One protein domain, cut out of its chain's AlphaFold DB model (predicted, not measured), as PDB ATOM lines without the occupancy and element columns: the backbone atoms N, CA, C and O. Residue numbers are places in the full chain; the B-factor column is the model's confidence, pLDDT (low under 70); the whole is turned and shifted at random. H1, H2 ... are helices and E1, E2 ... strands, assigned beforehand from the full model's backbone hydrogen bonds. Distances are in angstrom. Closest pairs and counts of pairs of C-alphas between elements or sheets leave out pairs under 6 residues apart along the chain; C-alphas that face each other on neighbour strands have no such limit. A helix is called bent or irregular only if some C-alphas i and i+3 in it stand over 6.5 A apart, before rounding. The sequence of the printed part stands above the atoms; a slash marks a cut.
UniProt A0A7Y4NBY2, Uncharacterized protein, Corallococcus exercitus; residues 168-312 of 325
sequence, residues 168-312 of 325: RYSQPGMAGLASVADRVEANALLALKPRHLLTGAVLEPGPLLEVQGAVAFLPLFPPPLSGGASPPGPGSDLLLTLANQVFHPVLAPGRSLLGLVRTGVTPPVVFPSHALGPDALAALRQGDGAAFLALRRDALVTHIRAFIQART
ATOM      1  N   ARG A 168     -45.780  23.518   6.666       91.38
ATOM      2  CA  ARG A 168     -46.452  23.206   5.395       91.38
ATOM      3  C   ARG A 168     -46.447  24.376   4.405       91.38
ATOM      4  O   ARG A 168     -46.427  24.134   3.206       91.38
ATOM      5  N   TYR A 169     -46.417  25.620   4.891       91.00
ATOM      6  CA  TYR A 169     -46.333  26.827   4.058       91.00
ATOM      7  C   TYR A 169     -44.937  27.033   3.453       91.00
ATOM      8  O   TYR A 169     -44.734  27.961   2.682       91.00
ATOM      9  N   SER A 170     -43.958  26.187   3.801       92.62
ATOM     10  CA  SER A 170     -42.609  26.235   3.223       92.62
ATOM     11  C   SER A 170     -42.470  25.438   1.924       92.62
ATOM     12  O   SER A 170     -41.380  25.390   1.361       92.62
ATOM     13  N   GLN A 171     -43.532  24.761   1.479       90.69
ATOM     14  CA  GLN A 171     -43.524  23.974   0.247       90.69
ATOM     15  C   GLN A 171     -43.716  24.894  -0.966       90.69
ATOM     16  O   GLN A 171     -44.747  25.558  -1.012       90.69
ATOM     17  N   PRO A 172     -42.782  24.912  -1.941       87.19
ATOM     18  CA  PRO A 172     -42.932  25.712  -3.150       87.19
ATOM     19  C   PRO A 172     -44.211  25.369  -3.916       87.19
ATOM     20  O   PRO A 172     -44.389  24.229  -4.358       87.19
ATOM     21  N   GLY A 173     -45.082  26.358  -4.067       84.94
ATOM     22  CA  GLY A 173     -46.316  26.295  -4.831       84.94
ATOM     23  C   GLY A 173     -46.118  26.665  -6.300       84.94
ATOM     24  O   GLY A 173     -45.022  26.580  -6.854       84.94
ATOM     25  N   MET A 174     -47.220  27.053  -6.943       85.12
ATOM     26  CA  MET A 174     -47.231  27.536  -8.325       85.12
ATOM     27  C   MET A 174     -46.448  28.851  -8.423       85.12
ATOM     28  O   MET A 174     -46.637  29.752  -7.617       85.12
ATOM     29  N   ALA A 175     -45.575  28.992  -9.415       84.25
ATOM     30  CA  ALA A 175     -44.887  30.257  -9.648       84.25
ATOM     31  C   ALA A 175     -45.789  31.254 -10.395       84.25
ATOM     32  O   ALA A 175     -46.523  30.864 -11.302       84.25
ATOM     33  N   GLY A 176     -45.672  32.551 -10.081       82.88
ATOM     34  CA  GLY A 176     -46.341  33.600 -10.867       82.88
ATOM     35  C   GLY A 176     -46.703  34.899 -10.145       82.88
ATOM     36  O   GLY A 176     -47.222  35.798 -10.797       82.88
ATOM     37  N   LEU A 177     -46.448  35.024  -8.835       90.31
ATOM     38  CA  LEU A 177     -46.854  36.178  -8.002       90.31
ATOM     39  C   LEU A 177     -48.378  36.410  -7.930       90.31
ATOM     40  O   LEU A 177     -48.831  37.479  -7.503       90.31
ATOM     41  N   ALA A 178     -49.173  35.413  -8.324       89.25
ATOM     42  CA  ALA A 178     -50.626  35.516  -8.397       89.25
ATOM     43  C   ALA A 178     -51.285  35.252  -7.041       89.25
ATOM     44  O   ALA A 178     -52.339  35.815  -6.743       89.25
ATOM     45  N   SER A 179     -50.668  34.407  -6.215       90.75
ATOM     46  CA  SER A 179     -51.164  34.082  -4.881       90.75
ATOM     47  C   SER A 179     -50.309  34.696  -3.769       90.75
ATOM     48  O   SER A 179     -49.153  35.081  -3.965       90.75
ATOM     49  N   VAL A 180     -50.880  34.746  -2.562       92.00
ATOM     50  CA  VAL A 180     -50.157  35.116  -1.337       92.00
ATOM     51  C   VAL A 180     -48.930  34.219  -1.138       92.00
ATOM     52  O   VAL A 180     -47.861  34.719  -0.793       92.00
ATOM     53  N   ALA A 181     -49.069  32.912  -1.393       91.50
ATOM     54  CA  ALA A 181     -47.982  31.947  -1.246       91.50
ATOM     55  C   ALA A 181     -46.836  32.257  -2.220       91.50
ATOM     56  O   ALA A 181     -45.698  32.413  -1.783       91.50
ATOM     57  N   ASP A 182     -47.146  32.484  -3.500       92.38
ATOM     58  CA  ASP A 182     -46.152  32.784  -4.537       92.38
ATOM     59  C   ASP A 182     -45.352  34.053  -4.194       92.38
ATOM     60  O   ASP A 182     -44.147  34.127  -4.432       92.38
ATOM     61  N   ARG A 183     -46.010  35.067  -3.612       95.81
ATOM     62  CA  ARG A 183     -45.357  36.312  -3.177       95.81
ATOM     63  C   ARG A 183     -44.474  36.094  -1.951       95.81
ATOM     64  O   ARG A 183     -43.377  36.650  -1.895       95.81
ATOM     65  N   VAL A 184     -44.895  35.281  -0.980       95.81
ATOM     66  CA  VAL A 184     -44.037  34.902   0.161       95.81
ATOM     67  C   VAL A 184     -42.793  34.166  -0.335       95.81
ATOM     68  O   VAL A 184     -41.676  34.510   0.047       95.81
ATOM     69  N   GLU A 185     -42.979  33.197  -1.223       95.88
ATOM     70  CA  GLU A 185     -41.917  32.415  -1.852       95.88
ATOM     71  C   GLU A 185     -40.932  33.282  -2.640       95.88
ATOM     72  O   GLU A 185     -39.714  33.135  -2.503       95.88
ATOM     73  N   ALA A 186     -41.442  34.235  -3.419       97.06
ATOM     74  CA  ALA A 186     -40.624  35.197  -4.140       97.06
ATOM     75  C   ALA A 186     -39.794  36.068  -3.188       97.06
ATOM     76  O   ALA A 186     -38.586  36.193  -3.379       97.06
ATOM     77  N   ASN A 187     -40.395  36.611  -2.124       98.12
ATOM     78  CA  ASN A 187     -39.645  37.361  -1.111       98.12
ATOM     79  C   ASN A 187     -38.585  36.492  -0.419       98.12
ATOM     80  O   ASN A 187     -37.467  36.957  -0.187       98.12
ATOM     81  N   ALA A 188     -38.892  35.221  -0.140       97.75
ATOM     82  CA  ALA A 188     -37.920  34.285   0.410       97.75
ATOM     83  C   ALA A 188     -36.741  34.084  -0.556       97.75
ATOM     84  O   ALA A 188     -35.590  34.205  -0.137       97.75
ATOM     85  N   LEU A 189     -36.991  33.861  -1.850       97.50
ATOM     86  CA  LEU A 189     -35.931  33.766  -2.861       97.50
ATOM     87  C   LEU A 189     -35.086  35.048  -2.922       97.50
ATOM     88  O   LEU A 189     -33.860  34.976  -2.937       97.50
ATOM     89  N   LEU A 190     -35.717  36.224  -2.906       97.94
ATOM     90  CA  LEU A 190     -35.017  37.511  -2.940       97.94
ATOM     91  C   LEU A 190     -34.178  37.767  -1.679       97.94
ATOM     92  O   LEU A 190     -33.135  38.418  -1.760       97.94
ATOM     93  N   ALA A 191     -34.551  37.190  -0.534       97.81
ATOM     94  CA  ALA A 191     -33.752  37.251   0.689       97.81
ATOM     95  C   ALA A 191     -32.386  36.540   0.562       97.81
ATOM     96  O   ALA A 191     -31.468  36.862   1.319       97.81
ATOM     97  N   LEU A 192     -32.204  35.643  -0.421       97.75
ATOM     98  CA  LEU A 192     -30.894  35.058  -0.764       97.75
ATOM     99  C   LEU A 192     -29.963  36.034  -1.500       97.75
ATOM    100  O   LEU A 192     -28.811  35.689  -1.771       97.75
ATOM    101  N   LYS A 193     -30.440  37.248  -1.804       97.62
ATOM    102  CA  LYS A 193     -29.740  38.284  -2.574       97.62
ATOM    103  C   LYS A 193     -29.246  37.743  -3.923       97.62
ATOM    104  O   LYS A 193     -28.028  37.642  -4.117       97.62
ATOM    105  N   PRO A 194     -30.171  37.365  -4.834       97.81
ATOM    106  CA  PRO A 194     -29.836  36.807  -6.141       97.81
ATOM    107  C   PRO A 194     -28.774  37.623  -6.871       97.81
ATOM    108  O   PRO A 194     -28.734  38.850  -6.785       97.81
ATOM    109  N   ARG A 195     -27.886  36.933  -7.586       97.62
ATOM    110  CA  ARG A 195     -26.766  37.552  -8.302       97.62
ATOM    111  C   ARG A 195     -26.874  37.339  -9.799       97.62
ATOM    112  O   ARG A 195     -27.240  36.275 -10.263       97.62
ATOM    113  N   HIS A 196     -26.465  38.308 -10.593       95.62
ATOM    114  CA  HIS A 196     -26.433  38.159 -12.038       95.62
ATOM    115  C   HIS A 196     -25.541  36.966 -12.445       95.62
ATOM    116  O   HIS A 196     -24.370  36.911 -12.061       95.62
ATOM    117  N   LEU A 197     -26.054  36.033 -13.261       93.19
ATOM    118  CA  LEU A 197     -25.382  34.751 -13.542       93.19
ATOM    119  C   LEU A 197     -24.020  34.913 -14.232       93.19
ATOM    120  O   LEU A 197     -23.108  34.130 -14.001       93.19
ATOM    121  N   LEU A 198     -23.869  35.943 -15.069       90.69
ATOM    122  CA  LEU A 198     -22.606  36.224 -15.768       90.69
ATOM    123  C   LEU A 198     -21.600  37.046 -14.954       90.69
ATOM    124  O   LEU A 198     -20.409  36.768 -15.001       90.69
ATOM    125  N   THR A 199     -22.056  38.093 -14.264       92.56
ATOM    126  CA  THR A 199     -21.164  39.091 -13.656       92.56
ATOM    127  C   THR A 199     -20.945  38.858 -12.164       92.56
ATOM    128  O   THR A 199     -19.999  39.392 -11.597       92.56
ATOM    129  N   GLY A 200     -21.817  38.090 -11.504       94.31
ATOM    130  CA  GLY A 200     -21.801  37.889 -10.054       94.31
ATOM    131  C   GLY A 200     -22.276  39.093  -9.229       94.31
ATOM    132  O   GLY A 200     -22.303  39.005  -7.996       94.31
ATOM    133  N   ALA A 201     -22.665  40.198  -9.875       96.31
ATOM    134  CA  ALA A 201     -23.209  41.381  -9.210       96.31
ATOM    135  C   ALA A 201     -24.531  41.049  -8.505       96.31
ATOM    136  O   ALA A 201     -25.313  40.259  -9.024       96.31
ATOM    137  N   VAL A 202     -24.782  41.637  -7.333       97.12
ATOM    138  CA  VAL A 202     -26.084  41.499  -6.656       97.12
ATOM    139  C   VAL A 202     -27.154  42.170  -7.516       97.12
ATOM    140  O   VAL A 202     -26.922  43.248  -8.061       97.12
ATOM    141  N   LEU A 203     -28.288  41.495  -7.685       97.00
ATOM    142  CA  LEU A 203     -29.449  42.035  -8.376       97.00
ATOM    143  C   LEU A 203     -30.288  42.828  -7.381       97.00
ATOM    144  O   LEU A 203     -30.695  42.297  -6.350       97.00
ATOM    145  N   GLU A 204     -30.575  44.079  -7.725       95.06
ATOM    146  CA  GLU A 204     -31.498  44.925  -6.976       95.06
ATOM    147  C   GLU A 204     -32.932  44.636  -7.446       95.06
ATOM    148  O   GLU A 204     -33.241  44.889  -8.616       95.06
ATOM    149  N   PRO A 205     -33.820  44.086  -6.593       95.62
ATOM    150  CA  PRO A 205     -35.113  43.610  -7.072       95.62
ATOM    151  C   PRO A 205     -36.053  44.724  -7.523       95.62
ATOM    152  O   PRO A 205     -36.714  44.558  -8.540       95.62
ATOM    153  N   GLY A 206     -36.084  45.856  -6.808       93.44
ATOM    154  CA  GLY A 206     -36.987  46.979  -7.098       93.44
ATOM    155  C   GLY A 206     -36.886  47.465  -8.549       93.44
ATOM    156  O   GLY A 206     -37.857  47.322  -9.286       93.44
ATOM    157  N   PRO A 207     -35.709  47.931  -9.013       93.00
ATOM    158  CA  PRO A 207     -35.537  48.387 -10.394       93.00
ATOM    159  C   PRO A 207     -35.832  47.316 -11.450       93.00
ATOM    160  O   PRO A 207     -36.293  47.633 -12.543       93.00
ATOM    161  N   LEU A 208     -35.550  46.042 -11.155       94.88
ATOM    162  CA  LEU A 208     -35.807  44.965 -12.107       94.88
ATOM    163  C   LEU A 208     -37.305  44.646 -12.220       94.88
ATOM    164  O   LEU A 208     -37.790  44.412 -13.325       94.88
ATOM    165  N   LEU A 209     -38.029  44.671 -11.100       94.94
ATOM    166  CA  LEU A 209     -39.478  44.471 -11.053       94.94
ATOM    167  C   LEU A 209     -40.235  45.654 -11.655       94.94
ATOM    168  O   LEU A 209     -41.208  45.431 -12.357       94.94
ATOM    169  N   GLU A 210     -39.746  46.881 -11.494       92.81
ATOM    170  CA  GLU A 210     -40.349  48.054 -12.143       92.81
ATOM    171  C   GLU A 210     -40.355  47.915 -13.680       92.81
ATOM    172  O   GLU A 210     -41.290  48.332 -14.357       92.81
ATOM    173  N   VAL A 211     -39.312  47.295 -14.248       92.81
ATOM    174  CA  VAL A 211     -39.165  47.142 -15.706       92.81
ATOM    175  C   VAL A 211     -39.787  45.848 -16.234       92.81
ATOM    176  O   VAL A 211     -40.326  45.836 -17.339       92.81
ATOM    177  N   GLN A 212     -39.653  44.736 -15.506       93.44
ATOM    178  CA  GLN A 212     -40.009  43.395 -16.001       93.44
ATOM    179  C   GLN A 212     -41.159  42.741 -15.223       93.44
ATOM    180  O   GLN A 212     -41.688  41.724 -15.673       93.44
ATOM    181  N   GLY A 213     -41.545  43.286 -14.070       91.94
ATOM    182  CA  GLY A 213     -42.525  42.694 -13.163       91.94
ATOM    183  C   GLY A 213     -42.218  41.228 -12.859       91.94
ATOM    184  O   GLY A 213     -41.058  40.803 -12.780       91.94
ATOM    185  N   ALA A 214     -43.270  40.414 -12.787       91.38
ATOM    186  CA  ALA A 214     -43.174  38.970 -12.566       91.38
ATOM    187  C   ALA A 214     -42.284  38.219 -13.585       91.38
ATOM    188  O   ALA A 214     -41.782  37.143 -13.263       91.38
ATOM    189  N   VAL A 215     -42.029  38.772 -14.782       92.19
ATOM    190  CA  VAL A 215     -41.175  38.136 -15.809       92.19
ATOM    191  C   VAL A 215     -39.713  38.034 -15.360       92.19
ATOM    192  O   VAL A 215     -38.977  37.192 -15.868       92.19
ATOM    193  N   ALA A 216     -39.285  38.823 -14.370       94.62
ATOM    194  CA  ALA A 216     -37.956  38.697 -13.769       94.62
ATOM    195  C   ALA A 216     -37.737  37.352 -13.040       94.62
ATOM    196  O   ALA A 216     -36.595  36.981 -12.758       94.62
ATOM    197  N   PHE A 217     -38.810  36.614 -12.735       94.81
ATOM    198  CA  PHE A 217     -38.747  35.226 -12.285       94.81
ATOM    199  C   PHE A 217     -38.787  34.321 -13.513       94.81
ATOM    200  O   PHE A 217     -39.833  34.105 -14.125       94.81
ATOM    201  N   LEU A 218     -37.608  33.839 -13.900       93.19
ATOM    202  CA  LEU A 218     -37.404  33.105 -15.138       93.19
ATOM    203  C   LEU A 218     -37.196  31.614 -14.877       93.19
ATOM    204  O   LEU A 218     -36.379  31.244 -14.026       93.19
ATOM    205  N   PRO A 219     -37.841  30.737 -15.658       93.06
ATOM    206  CA  PRO A 219     -37.653  29.312 -15.505       93.06
ATOM    207  C   PRO A 219     -36.294  28.865 -16.073       93.06
ATOM    208  O   PRO A 219     -35.838  29.344 -17.116       93.06
ATOM    209  N   LEU A 220     -35.640  27.912 -15.409       91.62
ATOM    210  CA  LEU A 220     -34.420  27.265 -15.897       91.62
ATOM    211  C   LEU A 220     -34.745  26.275 -17.018       91.62
ATOM    212  O   LEU A 220     -34.075  26.263 -18.048       91.62
ATOM    213  N   PHE A 221     -35.786  25.468 -16.831       90.19
ATOM    214  CA  PHE A 221     -36.327  24.565 -17.841       90.19
ATOM    215  C   PHE A 221     -37.607  25.151 -18.430       90.19
ATOM    216  O   PHE A 221     -38.435  25.649 -17.669       90.19
ATOM    217  N   PRO A 222     -37.821  25.077 -19.752       83.38
ATOM    218  CA  PRO A 222     -39.058  25.566 -20.343       83.38
ATOM    219  C   PRO A 222     -40.262  24.829 -19.727       83.38
ATOM    220  O   PRO A 222     -40.236  23.596 -19.659       83.38
ATOM    221  N   PRO A 223     -41.303  25.548 -19.267       72.75
ATOM    222  CA  PRO A 223     -42.534  24.900 -18.840       72.75
ATOM    223  C   PRO A 223     -43.216  24.233 -20.047       72.75
ATOM    224  O   PRO A 223     -42.993  24.650 -21.191       72.75
ATOM    225  N   PRO A 224     -44.047  23.199 -19.830       66.94
ATOM    226  CA  PRO A 224     -44.860  22.635 -20.902       66.94
ATOM    227  C   PRO A 224     -45.739  23.732 -21.527       66.94
ATOM    228  O   PRO A 224     -46.305  24.563 -20.819       66.94
ATOM    229  N   LEU A 225     -45.832  23.751 -22.862       60.28
ATOM    230  CA  LEU A 225     -46.705  24.681 -23.586       60.28
ATOM    231  C   LEU A 225     -48.154  24.493 -23.113       60.28
ATOM    232  O   LEU A 225     -48.612  23.357 -22.993       60.28
ATOM    233  N   SER A 226     -48.884  25.589 -22.886       51.72
ATOM    234  CA  SER A 226     -50.304  25.544 -22.516       51.72
ATOM    235  C   SER A 226     -51.096  24.678 -23.505       51.72
ATOM    236  O   SER A 226     -51.140  24.978 -24.696       51.72
ATOM    237  N   GLY A 227     -51.702  23.591 -23.013       50.88
ATOM    238  CA  GLY A 227     -52.445  22.609 -23.818       50.88
ATOM    239  C   GLY A 227     -51.660  21.346 -24.204       50.88
ATOM    240  O   GLY A 227     -52.253  20.396 -24.708       50.88
ATOM    241  N   GLY A 228     -50.353  21.294 -23.938       48.88
ATOM    242  CA  GLY A 228     -49.569  20.061 -23.968       48.88
ATOM    243  C   GLY A 228     -49.699  19.304 -22.648       48.88
ATOM    244  O   GLY A 228     -49.719  19.914 -21.580       48.88
ATOM    245  N   ALA A 229     -49.777  17.973 -22.701       49.22
ATOM    246  CA  ALA A 229     -49.647  17.164 -21.493       49.22
ATOM    247  C   ALA A 229     -48.292  17.467 -20.832       49.22
ATOM    248  O   ALA A 229     -47.263  17.453 -21.515       49.22
ATOM    249  N   SER A 230     -48.285  17.733 -19.519       54.28
ATOM    250  CA  SER A 230     -47.045  17.768 -18.741       54.28
ATOM    251  C   SER A 230     -46.256  16.494 -19.053       54.28
ATOM    252  O   SER A 230     -46.856  15.413 -19.037       54.28
ATOM    253  N   PRO A 231     -44.957  16.580 -19.397       52.34
ATOM    254  CA  PRO A 231     -44.195  15.400 -19.775       52.34
ATOM    255  C   PRO A 231     -44.316  14.364 -18.651       52.34
ATOM    256  O   PRO A 231     -44.023  14.702 -17.500       52.34
ATOM    257  N   PRO A 232     -44.804  13.141 -18.929       48.34
ATOM    258  CA  PRO A 232     -44.976  12.137 -17.894       48.34
ATOM    259  C   PRO A 232     -43.597  11.755 -17.357       48.34
ATOM    260  O   PRO A 232     -42.730  11.297 -18.099       48.34
ATOM    261  N   GLY A 233     -43.384  11.980 -16.065       59.78
ATOM    262  CA  GLY A 233     -42.124  11.675 -15.405       59.78
ATOM    263  C   GLY A 233     -42.045  12.268 -13.998       59.78
ATOM    264  O   GLY A 233     -42.727  13.252 -13.698       59.78
ATOM    265  N   PRO A 234     -41.223  11.679 -13.114       56.56
ATOM    266  CA  PRO A 234     -40.954  12.255 -11.802       56.56
ATOM    267  C   PRO A 234     -40.410  13.684 -11.955       56.56
ATOM    268  O   PRO A 234     -39.520  13.931 -12.763       56.56
ATOM    269  N   GLY A 235     -40.966  14.634 -11.198       64.06
ATOM    270  CA  GLY A 235     -40.537  16.040 -11.211       64.06
ATOM    271  C   GLY A 235     -41.237  16.949 -12.229       64.06
ATOM    272  O   GLY A 235     -40.956  18.143 -12.234       64.06
ATOM    273  N   SER A 236     -42.173  16.435 -13.038       72.56
ATOM    274  CA  SER A 236     -42.953  17.249 -13.990       72.56
ATOM    275  C   SER A 236     -43.730  18.380 -13.304       72.56
ATOM    276  O   SER A 236     -43.706  19.521 -13.762       72.56
ATOM    277  N   ASP A 237     -44.308  18.102 -12.132       83.88
ATOM    278  CA  ASP A 237     -45.043  19.092 -11.335       83.88
ATOM    279  C   ASP A 237     -44.136  20.229 -10.836       83.88
ATOM    280  O   ASP A 237     -44.582  21.364 -10.684       83.88
ATOM    281  N   LEU A 238     -42.837  19.960 -10.645       90.38
ATOM    282  CA  LEU A 238     -41.871  20.954 -10.170       90.38
ATOM    283  C   LEU A 238     -41.515  21.996 -11.236       90.38
ATOM    284  O   LEU A 238     -41.042  23.075 -10.872       90.38
ATOM    285  N   LEU A 239     -41.770  21.723 -12.522       90.69
ATOM    286  CA  LEU A 239     -41.520  22.674 -13.616       90.69
ATOM    287  C   LEU A 239     -42.335  23.961 -13.476       90.69
ATOM    288  O   LEU A 239     -41.901  25.009 -13.958       90.69
ATOM    289  N   LEU A 240     -43.490  23.876 -12.817       89.50
ATOM    290  CA  LEU A 240     -44.400  24.996 -12.599       89.50
ATOM    291  C   LEU A 240     -44.168  25.711 -11.257       89.50
ATOM    292  O   LEU A 240     -44.841  26.695 -10.966       89.50
ATOM    293  N   THR A 241     -43.217  25.240 -10.448       92.69
ATOM    294  CA  THR A 241     -42.960  25.768  -9.098       92.69
ATOM    295  C   THR A 241     -41.741  26.682  -9.039       92.69
ATOM    296  O   THR A 241     -40.935  26.735  -9.977       92.69
ATOM    297  N   LEU A 242     -41.524  27.335  -7.891       93.06
ATOM    298  CA  LEU A 242     -40.300  28.098  -7.616       93.06
ATOM    299  C   LEU A 242     -39.017  27.259  -7.778       93.06
ATOM    300  O   LEU A 242     -37.959  27.806  -8.093       93.06
ATOM    301  N   ALA A 243     -39.093  25.927  -7.644       94.62
ATOM    302  CA  ALA A 243     -37.951  25.040  -7.873       94.62
ATOM    303  C   ALA A 243     -37.379  25.159  -9.293       94.62
ATOM    304  O   ALA A 243     -36.190  24.912  -9.498       94.62
ATOM    305  N   ASN A 244     -38.172  25.606 -10.268       95.00
ATOM    306  CA  ASN A 244     -37.704  25.872 -11.622       95.00
ATOM    307  C   ASN A 244     -37.359  27.354 -11.869       95.00
ATOM    308  O   ASN A 244     -36.733  27.665 -12.870       95.00
ATOM    309  N   GLN A 245     -37.694  28.277 -10.968       94.25
ATOM    310  CA  GLN A 245     -37.573  29.724 -11.192       94.25
ATOM    311  C   GLN A 245     -36.279  30.303 -10.619       94.25
ATOM    312  O   GLN A 245     -35.873  29.937  -9.519       94.25
ATOM    313  N   VAL A 246     -35.635  31.234 -11.313       95.31
ATOM    314  CA  VAL A 246     -34.543  32.072 -10.790       95.31
ATOM    315  C   VAL A 246     -34.898  33.541 -10.978       95.31
ATOM    316  O   VAL A 246     -35.552  33.893 -11.952       95.31
ATOM    317  N   PHE A 247     -34.452  34.406 -10.069       96.69
ATOM    318  CA  PHE A 247     -34.621  35.846 -10.237       96.69
ATOM    319  C   PHE A 247     -33.462  36.408 -11.060       96.69
ATOM    320  O   PHE A 247     -32.325  36.433 -10.590       96.69
ATOM    321  N   HIS A 248     -33.723  36.809 -12.301       96.31
ATOM    322  CA  HIS A 248     -32.691  37.275 -13.221       96.31
ATOM    323  C   HIS A 248     -33.299  38.156 -14.322       96.31
ATOM    324  O   HIS A 248     -34.402  37.867 -14.776       96.31
ATOM    325  N   PRO A 249     -32.592  39.187 -14.825       95.44
ATOM    326  CA  PRO A 249     -33.059  39.915 -16.000       95.44
ATOM    327  C   PRO A 249     -33.176  39.002 -17.224       95.44
ATOM    328  O   PRO A 249     -32.330  38.124 -17.439       95.44
ATOM    329  N   VAL A 250     -34.185  39.244 -18.065       92.19
ATOM    330  CA  VAL A 250     -34.328  38.560 -19.360       92.19
ATOM    331  C   VAL A 250     -33.022  38.648 -20.155       92.19
ATOM    332  O   VAL A 250     -32.449  39.720 -20.354       92.19
ATOM    333  N   LEU A 251     -32.529  37.489 -20.594       87.94
ATOM    334  CA  LEU A 251     -31.308  37.403 -21.386       87.94
ATOM    335  C   LEU A 251     -31.567  37.811 -22.841       87.94
ATOM    336  O   LEU A 251     -32.649  37.594 -23.383       87.94
ATOM    337  N   ALA A 252     -30.529  38.333 -23.497       85.94
ATOM    338  CA  ALA A 252     -30.562  38.579 -24.934       85.94
ATOM    339  C   ALA A 252     -30.896  37.289 -25.721       85.94
ATOM    340  O   ALA A 252     -30.496  36.195 -25.292       85.94
ATOM    341  N   PRO A 253     -31.564  37.402 -26.888       83.75
ATOM    342  CA  PRO A 253     -31.906  36.255 -27.723       83.75
ATOM    343  C   PRO A 253     -30.711  35.327 -27.984       83.75
ATOM    344  O   PRO A 253     -29.589  35.778 -28.211       83.75
ATOM    345  N   GLY A 254     -30.955  34.013 -27.945       79.75
ATOM    346  CA  GLY A 254     -29.925  32.988 -28.155       79.75
ATOM    347  C   GLY A 254     -29.122  32.602 -26.907       79.75
ATOM    348  O   GLY A 254     -28.289  31.701 -26.982       79.75
ATOM    349  N   ARG A 255     -29.377  33.222 -25.746       83.62
ATOM    350  CA  ARG A 255     -28.828  32.782 -24.454       83.62
ATOM    351  C   ARG A 255     -29.901  32.102 -23.611       83.62
ATOM    352  O   ARG A 255     -31.026  32.579 -23.533       83.62
ATOM    353  N   SER A 256     -29.536  31.012 -22.939       87.69
ATOM    354  CA  SER A 256     -30.409  30.318 -21.987       87.69
ATOM    355  C   SER A 256     -29.793  30.319 -20.592       87.69
ATOM    356  O   SER A 256     -28.591  30.096 -20.437       87.69
ATOM    357  N   LEU A 257     -30.620  30.541 -19.565       87.56
ATOM    358  CA  LEU A 257     -30.187  30.474 -18.163       87.56
ATOM    359  C   LEU A 257     -29.606  29.092 -17.849       87.56
ATOM    360  O   LEU A 257     -28.514  28.987 -17.297       87.56
ATOM    361  N   LEU A 258     -30.277  28.036 -18.314       89.00
ATOM    362  CA  LEU A 258     -29.786  26.664 -18.232       89.00
ATOM    363  C   LEU A 258     -28.401  26.498 -18.867       89.00
ATOM    364  O   LEU A 258     -27.538  25.839 -18.292       89.00
ATOM    365  N   GLY A 259     -28.160  27.109 -20.030       88.06
ATOM    366  CA  GLY A 259     -26.855  27.105 -20.685       88.06
ATOM    367  C   GLY A 259     -25.778  27.779 -19.834       88.06
ATOM    368  O   GLY A 259     -24.691  27.226 -19.671       88.06
ATOM    369  N   LEU A 260     -26.084  28.922 -19.216       87.69
ATOM    370  CA  LEU A 260     -25.144  29.622 -18.330       87.69
ATOM    371  C   LEU A 260     -24.783  28.799 -17.090       87.69
ATOM    372  O   LEU A 260     -23.615  28.744 -16.697       87.69
ATOM    373  N   VAL A 261     -25.768  28.120 -16.500       87.62
ATOM    374  CA  VAL A 261     -25.549  27.260 -15.331       87.62
ATOM    375  C   VAL A 261     -24.773  25.993 -15.722       87.62
ATOM    376  O   VAL A 261     -23.860  25.588 -15.003       87.62
ATOM    377  N   ARG A 262     -25.071  25.383 -16.880       85.19
ATOM    378  CA  ARG A 262     -24.427  24.134 -17.340       85.19
ATOM    379  C   ARG A 262     -22.998  24.313 -17.837       85.19
ATOM    380  O   ARG A 262     -22.170  23.444 -17.586       85.19
ATOM    381  N   THR A 263     -22.704  25.404 -18.541       81.69
ATOM    382  CA  THR A 263     -21.370  25.635 -19.134       81.69
ATOM    383  C   THR A 263     -20.287  25.955 -18.101       81.69
ATOM    384  O   THR A 263     -19.110  25.961 -18.446       81.69
ATOM    385  N   GLY A 264     -20.651  26.211 -16.838       73.19
ATOM    386  CA  GLY A 264     -19.692  26.495 -15.764       73.19
ATOM    387  C   GLY A 264     -19.059  27.888 -15.830       73.19
ATOM    388  O   GLY A 264     -18.179  28.187 -15.033       73.19
ATOM    389  N   VAL A 265     -19.527  28.752 -16.737       83.12
ATOM    390  CA  VAL A 265     -19.093  30.159 -16.846       83.12
ATOM    391  C   VAL A 265     -19.619  31.002 -15.671       83.12
ATOM    392  O   VAL A 265     -19.090  32.069 -15.379       83.12
ATOM    393  N   THR A 266     -20.649  30.511 -14.976       88.12
ATOM    394  CA  THR A 266     -21.248  31.173 -13.810       88.12
ATOM    395  C   THR A 266     -20.286  31.153 -12.610       88.12
ATOM    396  O   THR A 266     -19.865  30.066 -12.198       88.12
ATOM    397  N   PRO A 267     -19.966  32.310 -11.991       91.25
ATOM    398  CA  PRO A 267     -19.113  32.357 -10.806       91.25
ATOM    399  C   PRO A 267     -19.690  31.522  -9.644       91.25
ATOM    400  O   PRO A 267     -20.879  31.653  -9.350       91.25
ATOM    401  N   PRO A 268     -18.883  30.732  -8.903       90.06
ATOM    402  CA  PRO A 268     -19.393  29.831  -7.860       90.06
ATOM    403  C   PRO A 268     -20.230  30.505  -6.763       90.06
ATOM    404  O   PRO A 268     -21.168  29.905  -6.243       90.06
ATOM    405  N   VAL A 269     -19.935  31.771  -6.444       91.19
ATOM    406  CA  VAL A 269     -20.670  32.579  -5.451       91.19
ATOM    407  C   VAL A 269     -22.136  32.833  -5.836       91.19
ATOM    408  O   VAL A 269     -22.957  33.166  -4.983       91.19
ATOM    409  N   VAL A 270     -22.489  32.674  -7.113       95.25
ATOM    410  CA  VAL A 270     -23.849  32.893  -7.617       95.25
ATOM    411  C   VAL A 270     -24.784  31.745  -7.251       95.25
ATOM    412  O   VAL A 270     -25.976  31.974  -7.042       95.25
ATOM    413  N   PHE A 271     -24.282  30.514  -7.153       94.62
ATOM    414  CA  PHE A 271     -25.147  29.349  -6.970       94.62
ATOM    415  C   PHE A 271     -25.940  29.391  -5.650       94.62
ATOM    416  O   PHE A 271     -27.170  29.287  -5.706       94.62
ATOM    417  N   PRO A 272     -25.326  29.679  -4.482       95.81
ATOM    418  CA  PRO A 272     -26.082  29.809  -3.236       95.81
ATOM    419  C   PRO A 272     -27.135  30.927  -3.276       95.81
ATOM    420  O   PRO A 272     -28.203  30.765  -2.694       95.81
ATOM    421  N   SER A 273     -26.893  32.014  -4.026       96.81
ATOM    422  CA  SER A 273     -27.843  33.136  -4.150       96.81
ATOM    423  C   SER A 273     -29.154  32.788  -4.876       96.81
ATOM    424  O   SER A 273     -30.087  33.583  -4.874       96.81
ATOM    425  N   HIS A 274     -29.245  31.592  -5.469       96.06
ATOM    426  CA  HIS A 274     -30.447  31.061  -6.128       96.06
ATOM    427  C   HIS A 274     -30.902  29.709  -5.565       96.06
ATOM    428  O   HIS A 274     -31.652  28.984  -6.234       96.06
ATOM    429  N   ALA A 275     -30.414  29.340  -4.376       96.06
ATOM    430  CA  ALA A 275     -30.603  28.017  -3.780       96.06
ATOM    431  C   ALA A 275     -30.134  26.865  -4.697       96.06
ATOM    432  O   ALA A 275     -30.744  25.800  -4.754       96.06
ATOM    433  N   LEU A 276     -29.047  27.075  -5.449       94.88
ATOM    434  CA  LEU A 276     -28.425  26.046  -6.284       94.88
ATOM    435  C   LEU A 276     -27.309  25.357  -5.492       94.88
ATOM    436  O   LEU A 276     -26.188  25.855  -5.405       94.88
ATOM    437  N   GLY A 277     -27.636  24.213  -4.889       93.75
ATOM    438  CA  GLY A 277     -26.682  23.391  -4.142       93.75
ATOM    439  C   GLY A 277     -25.726  22.589  -5.041       93.75
ATOM    440  O   GLY A 277     -26.027  22.360  -6.217       93.75
ATOM    441  N   PRO A 278     -24.585  22.120  -4.501       93.81
ATOM    442  CA  PRO A 278     -23.602  21.341  -5.258       93.81
ATOM    443  C   PRO A 278     -24.190  20.047  -5.841       93.81
ATOM    444  O   PRO A 278     -23.918  19.740  -7.002       93.81
ATOM    445  N   ASP A 279     -25.045  19.347  -5.090       96.06
ATOM    446  CA  ASP A 279     -25.671  18.095  -5.536       96.06
ATOM    447  C   ASP A 279     -26.672  18.332  -6.668       96.06
ATOM    448  O   ASP A 279     -26.674  17.608  -7.663       96.06
ATOM    449  N   ALA A 280     -27.467  19.405  -6.578       94.81
ATOM    450  CA  ALA A 280     -28.354  19.810  -7.663       94.81
ATOM    451  C   ALA A 280     -27.531  20.097  -8.930       94.81
ATOM    452  O   ALA A 280     -27.800  19.545  -9.996       94.81
ATOM    453  N   LEU A 281     -26.461  20.891  -8.821       93.56
ATOM    454  CA  LEU A 281     -25.573  21.176  -9.953       93.56
ATOM    455  C   LEU A 281     -24.916  19.909 -10.524       93.56
ATOM    456  O   LEU A 281     -24.710  19.832 -11.736       93.56
ATOM    457  N   ALA A 282     -24.591  18.919  -9.691       93.44
ATOM    458  CA  ALA A 282     -24.078  17.629 -10.147       93.44
ATOM    459  C   ALA A 282     -25.126  16.861 -10.970       93.44
ATOM    460  O   ALA A 282     -24.812  16.444 -12.088       93.44
ATOM    461  N   ALA A 283     -26.369  16.765 -10.488       93.75
ATOM    462  CA  ALA A 283     -27.484  16.172 -11.232       93.75
ATOM    463  C   ALA A 283     -27.712  16.881 -12.581       93.75
ATOM    464  O   ALA A 283     -27.826  16.243 -13.628       93.75
ATOM    465  N   LEU A 284     -27.646  18.218 -12.590       91.62
ATOM    466  CA  LEU A 284     -27.777  19.017 -13.808       91.62
ATOM    467  C   LEU A 284     -26.687  18.716 -14.846       91.62
ATOM    468  O   LEU A 284     -26.966  18.656 -16.046       91.62
ATOM    469  N   ARG A 285     -25.437  18.526 -14.404       89.81
ATOM    470  CA  ARG A 285     -24.310  18.158 -15.284       89.81
ATOM    471  C   ARG A 285     -24.468  16.753 -15.861       89.81
ATOM    472  O   ARG A 285     -24.053  16.533 -16.994       89.81
ATOM    473  N   GLN A 286     -25.096  15.844 -15.117       91.19
ATOM    474  CA  GLN A 286     -25.425  14.488 -15.566       91.19
ATOM    475  C   GLN A 286     -26.651  14.445 -16.498       91.19
ATOM    476  O   GLN A 286     -26.934  13.408 -17.087       91.19
ATOM    477  N   GLY A 287     -27.355  15.570 -16.676       89.25
ATOM    478  CA  GLY A 287     -28.564  15.651 -17.498       89.25
ATOM    479  C   GLY A 287     -29.839  15.211 -16.775       89.25
ATOM    480  O   GLY A 287     -30.890  15.143 -17.409       89.25
ATOM    481  N   ASP A 288     -29.774  14.963 -15.466       91.81
ATOM    482  CA  ASP A 288     -30.922  14.576 -14.648       91.81
ATOM    483  C   ASP A 288     -31.661  15.821 -14.130       91.81
ATOM    484  O   ASP A 288     -31.436  16.322 -13.024       91.81
ATOM    485  N   GLY A 289     -32.535  16.365 -14.982       91.00
ATOM    486  CA  GLY A 289     -33.357  17.530 -14.648       91.00
ATOM    487  C   GLY A 289     -34.348  17.268 -13.510       91.00
ATOM    488  O   GLY A 289     -34.610  18.167 -12.712       91.00
ATOM    489  N   ALA A 290     -34.860  16.039 -13.392       92.06
ATOM    490  CA  ALA A 290     -35.803  15.664 -12.343       92.06
ATOM    491  C   ALA A 290     -35.127  15.675 -10.966       92.06
ATOM    492  O   ALA A 290     -35.631  16.314 -10.036       92.06
ATOM    493  N   ALA A 291     -33.955  15.042 -10.850       94.06
ATOM    494  CA  ALA A 291     -33.166  15.078  -9.623       94.06
ATOM    495  C   ALA A 291     -32.696  16.501  -9.295       94.06
ATOM    496  O   ALA A 291     -32.771  16.909  -8.136       94.06
ATOM    497  N   PHE A 292     -32.291  17.295 -10.296       94.94
ATOM    498  CA  PHE A 292     -31.961  18.708 -10.087       94.94
ATOM    499  C   PHE A 292     -33.121  19.481  -9.442       94.94
ATOM    500  O   PHE A 292     -32.912  20.164  -8.438       94.94
ATOM    501  N   LEU A 293     -34.336  19.377  -9.997       94.56
ATOM    502  CA  LEU A 293     -35.504  20.104  -9.490       94.56
ATOM    503  C   LEU A 293     -35.883  19.643  -8.078       94.56
ATOM    504  O   LEU A 293     -36.198  20.483  -7.237       94.56
ATOM    505  N   ALA A 294     -35.808  18.341  -7.794       95.12
ATOM    506  CA  ALA A 294     -36.083  17.799  -6.464       95.12
ATOM    507  C   ALA A 294     -35.077  18.302  -5.414       95.12
ATOM    508  O   ALA A 294     -35.479  18.818  -4.373       95.12
ATOM    509  N   LEU A 295     -33.775  18.238  -5.716       96.25
ATOM    510  CA  LEU A 295     -32.717  18.719  -4.819       96.25
ATOM    511  C   LEU A 295     -32.821  20.230  -4.579       96.25
ATOM    512  O   LEU A 295     -32.638  20.711  -3.461       96.25
ATOM    513  N   ARG A 296     -33.152  20.993  -5.625       95.69
ATOM    514  CA  ARG A 296     -33.369  22.437  -5.510       95.69
ATOM    515  C   ARG A 296     -34.616  22.774  -4.698       95.69
ATOM    516  O   ARG A 296     -34.561  23.688  -3.879       95.69
ATOM    517  N   ARG A 297     -35.719  22.041  -4.886       96.00
ATOM    518  CA  ARG A 297     -36.921  22.164  -4.048       96.00
ATOM    519  C   ARG A 297     -36.559  21.968  -2.579       96.00
ATOM    520  O   ARG A 297     -36.960  22.789  -1.769       96.00
ATOM    521  N   ASP A 298     -35.782  20.948  -2.232       96.19
ATOM    522  CA  ASP A 298     -35.438  20.662  -0.830       96.19
ATOM    523  C   ASP A 298     -34.583  21.775  -0.198       96.19
ATOM    524  O   ASP A 298     -34.816  22.182   0.948       96.19
ATOM    525  N   ALA A 299     -33.651  22.342  -0.970       96.88
ATOM    526  CA  ALA A 299     -32.895  23.524  -0.560       96.88
ATOM    527  C   ALA A 299     -33.809  24.746  -0.350       96.88
ATOM    528  O   ALA A 299     -33.687  25.447   0.657       96.88
ATOM    529  N   LEU A 300     -34.758  24.977  -1.265       97.12
ATOM    530  CA  LEU A 300     -35.742  26.056  -1.149       97.12
ATOM    531  C   LEU A 300     -36.677  25.857   0.044       97.12
ATOM    532  O   LEU A 300     -36.882  26.808   0.781       97.12
ATOM    533  N   VAL A 301     -37.189  24.649   0.295       97.00
ATOM    534  CA  VAL A 301     -38.049  24.346   1.456       97.00
ATOM    535  C   VAL A 301     -37.339  24.698   2.758       97.00
ATOM    536  O   VAL A 301     -37.925  25.326   3.639       97.00
ATOM    537  N   THR A 302     -36.066  24.319   2.874       96.94
ATOM    538  CA  THR A 302     -35.246  24.629   4.051       96.94
ATOM    539  C   THR A 302     -35.103  26.140   4.237       96.94
ATOM    540  O   THR A 302     -35.302  26.658   5.336       96.94
ATOM    541  N   HIS A 303     -34.811  26.860   3.151       97.75
ATOM    542  CA  HIS A 303     -34.658  28.313   3.169       97.75
ATOM    543  C   HIS A 303     -35.972  29.054   3.455       97.75
ATOM    544  O   HIS A 303     -36.007  29.928   4.318       97.75
ATOM    545  N   ILE A 304     -37.065  28.690   2.780       97.50
ATOM    546  CA  ILE A 304     -38.392  29.293   2.968       97.50
ATOM    547  C   ILE A 304     -38.868  29.060   4.402       97.50
ATOM    548  O   ILE A 304     -39.409  29.977   5.015       97.50
ATOM    549  N   ARG A 305     -38.609  27.881   4.980       96.81
ATOM    550  CA  ARG A 305     -38.915  27.612   6.389       96.81
ATOM    551  C   ARG A 305     -38.202  28.592   7.314       96.81
ATOM    552  O   ARG A 305     -38.864  29.237   8.121       96.81
ATOM    553  N   ALA A 306     -36.885  28.736   7.168       96.62
ATOM    554  CA  ALA A 306     -36.099  29.670   7.972       96.62
ATOM    555  C   ALA A 306     -36.551  31.127   7.763       96.62
ATOM    556  O   ALA A 306     -36.630  31.902   8.717       96.62
ATOM    557  N   PHE A 307     -36.902  31.491   6.527       97.31
ATOM    558  CA  PHE A 307     -37.463  32.798   6.203       97.31
ATOM    559  C   PHE A 307     -38.784  33.040   6.944       97.31
ATOM    560  O   PHE A 307     -38.898  34.029   7.663       97.31
ATOM    561  N   ILE A 308     -39.762  32.136   6.831       96.19
ATOM    562  CA  ILE A 308     -41.062  32.263   7.507       96.19
ATOM    563  C   ILE A 308     -40.876  32.327   9.025       96.19
ATOM    564  O   ILE A 308     -41.465  33.190   9.674       96.19
ATOM    565  N   GLN A 309     -40.030  31.465   9.591       94.50
ATOM    566  CA  GLN A 309     -39.720  31.425  11.021       94.50
ATOM    567  C   GLN A 309     -39.212  32.778  11.530       94.50
ATOM    568  O   GLN A 309     -39.786  33.344  12.463       94.50
ATOM    569  N   ALA A 310     -38.201  33.340  10.861       94.75
ATOM    570  CA  ALA A 310     -37.626  34.638  11.208       94.75
ATOM    571  C   ALA A 310     -38.616  35.792  11.002       94.75
ATOM    572  O   ALA A 310     -38.648  36.734  11.788       94.75
ATOM    573  N   ARG A 311     -39.433  35.732   9.945       95.75
ATOM    574  CA  ARG A 311     -40.367  36.803   9.578       95.75
ATOM    575  C   ARG A 311     -41.645  36.823  10.399       95.75
ATOM    576  O   ARG A 311     -42.235  37.888  10.534       95.75
ATOM    577  N   THR A 312     -42.059  35.689  10.950       94.75
ATOM    578  CA  THR A 312     -43.273  35.566  11.770       94.75
ATOM    579  C   THR A 312     -42.977  35.501  13.268       94.75
ATOM    580  O   THR A 312     -43.906  35.597  14.068       94.75
TER     581      THR A 312
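This is residues 168 to 312 of the 325 residues of an uncharacterized protein of Corallococcus exercitus (UniProt A0A7Y4NBY2). What is the main picture? A rounded, compact body is built along one long helix, H6: H5 folds back beside its first part, H3 packs on that part too, and H1 crosses its later part. Two very short strands, E1 and E2, lie in the middle of the body, with H2 out past them and long loops between the parts. What is it made of, and how large is it? The printed part has 145 residues with six named helices and two named strands, in the order H1, H2, E1, H3, E2, H4, H5, H6; it is mostly helix, and the sheet E1 - E2 is antiparallel. The radius of gyration of the C-alphas is 14.4 A, and the spans are 38 by 34 by 30 A.

Where does the first half go? After residues 168 to 179, H1 holds residues 180 to 191, 16.7 A long, from C-alpha 180 at (-50.157, 35.116, -1.337). H2 is residues 205 to 216 and irregular, with C-alphas 211 and 214 9.6 A apart; E1 is residues 217 to 219. What follows? H3 is residues 236 to 240, neither bent nor irregular, but only just: C-alphas 237 and 240 are 6.1 A apart. E2 is residues 245 to 247, H4 257 to 262, and H5 278 to 286, 12.5 A long. H6, residues 289 to 312, is 33.5 A long and ends with C-alpha 312 at (-43.273, 35.566, 11.770).

What touches the hub, H6? Residues 185 to 189 of H1 touch its residues 300 to 307, about perpendicular at 87 degrees, the closest C-alphas being those of Ala 188 and Ile 304, 5.6 A apart. H3 touches its residues 290 to 297, closest at the C-alphas of Leu 238 and Leu 293, 6.5 A. H5 and H6 form a helical hairpin, touching at a shallow tilt of 23 degrees, opposite ways, with the C-alphas of Ala 280 and Phe 292 closest at 4.5 A. Where are the others? N 218 of E1 and O 246 of E2 are within hydrogen-bond range at 2.8 A. The closest C-alphas of H2 and E2 are those of Ala 216 and Phe 247, 5.6 A apart. H4 and H5 are close but not clearly touching, the C-alphas of Arg 262 and Arg 285 being 6.3 A apart. Are the helix backbones complete? Every O i to N i+4 pair is within hydrogen-bond range in H1, H4, H5 and H6. H2 has 5 of 8, and H3 has 0 of 1 but 2 of 2 O i to N i+3 pairs.

How far does it reach? The two C-alphas farthest apart, those of Gly 254 and Thr 312, are 42.2 A apart. Which links are long, and is there a cut? H1 to H2, E1 to H3 and H4 to H5 are long links; the printed part has no cut. Where is confidence low? Residues 224 to 235 are under 70, and the mean pLDDT of the printed part is 89.2.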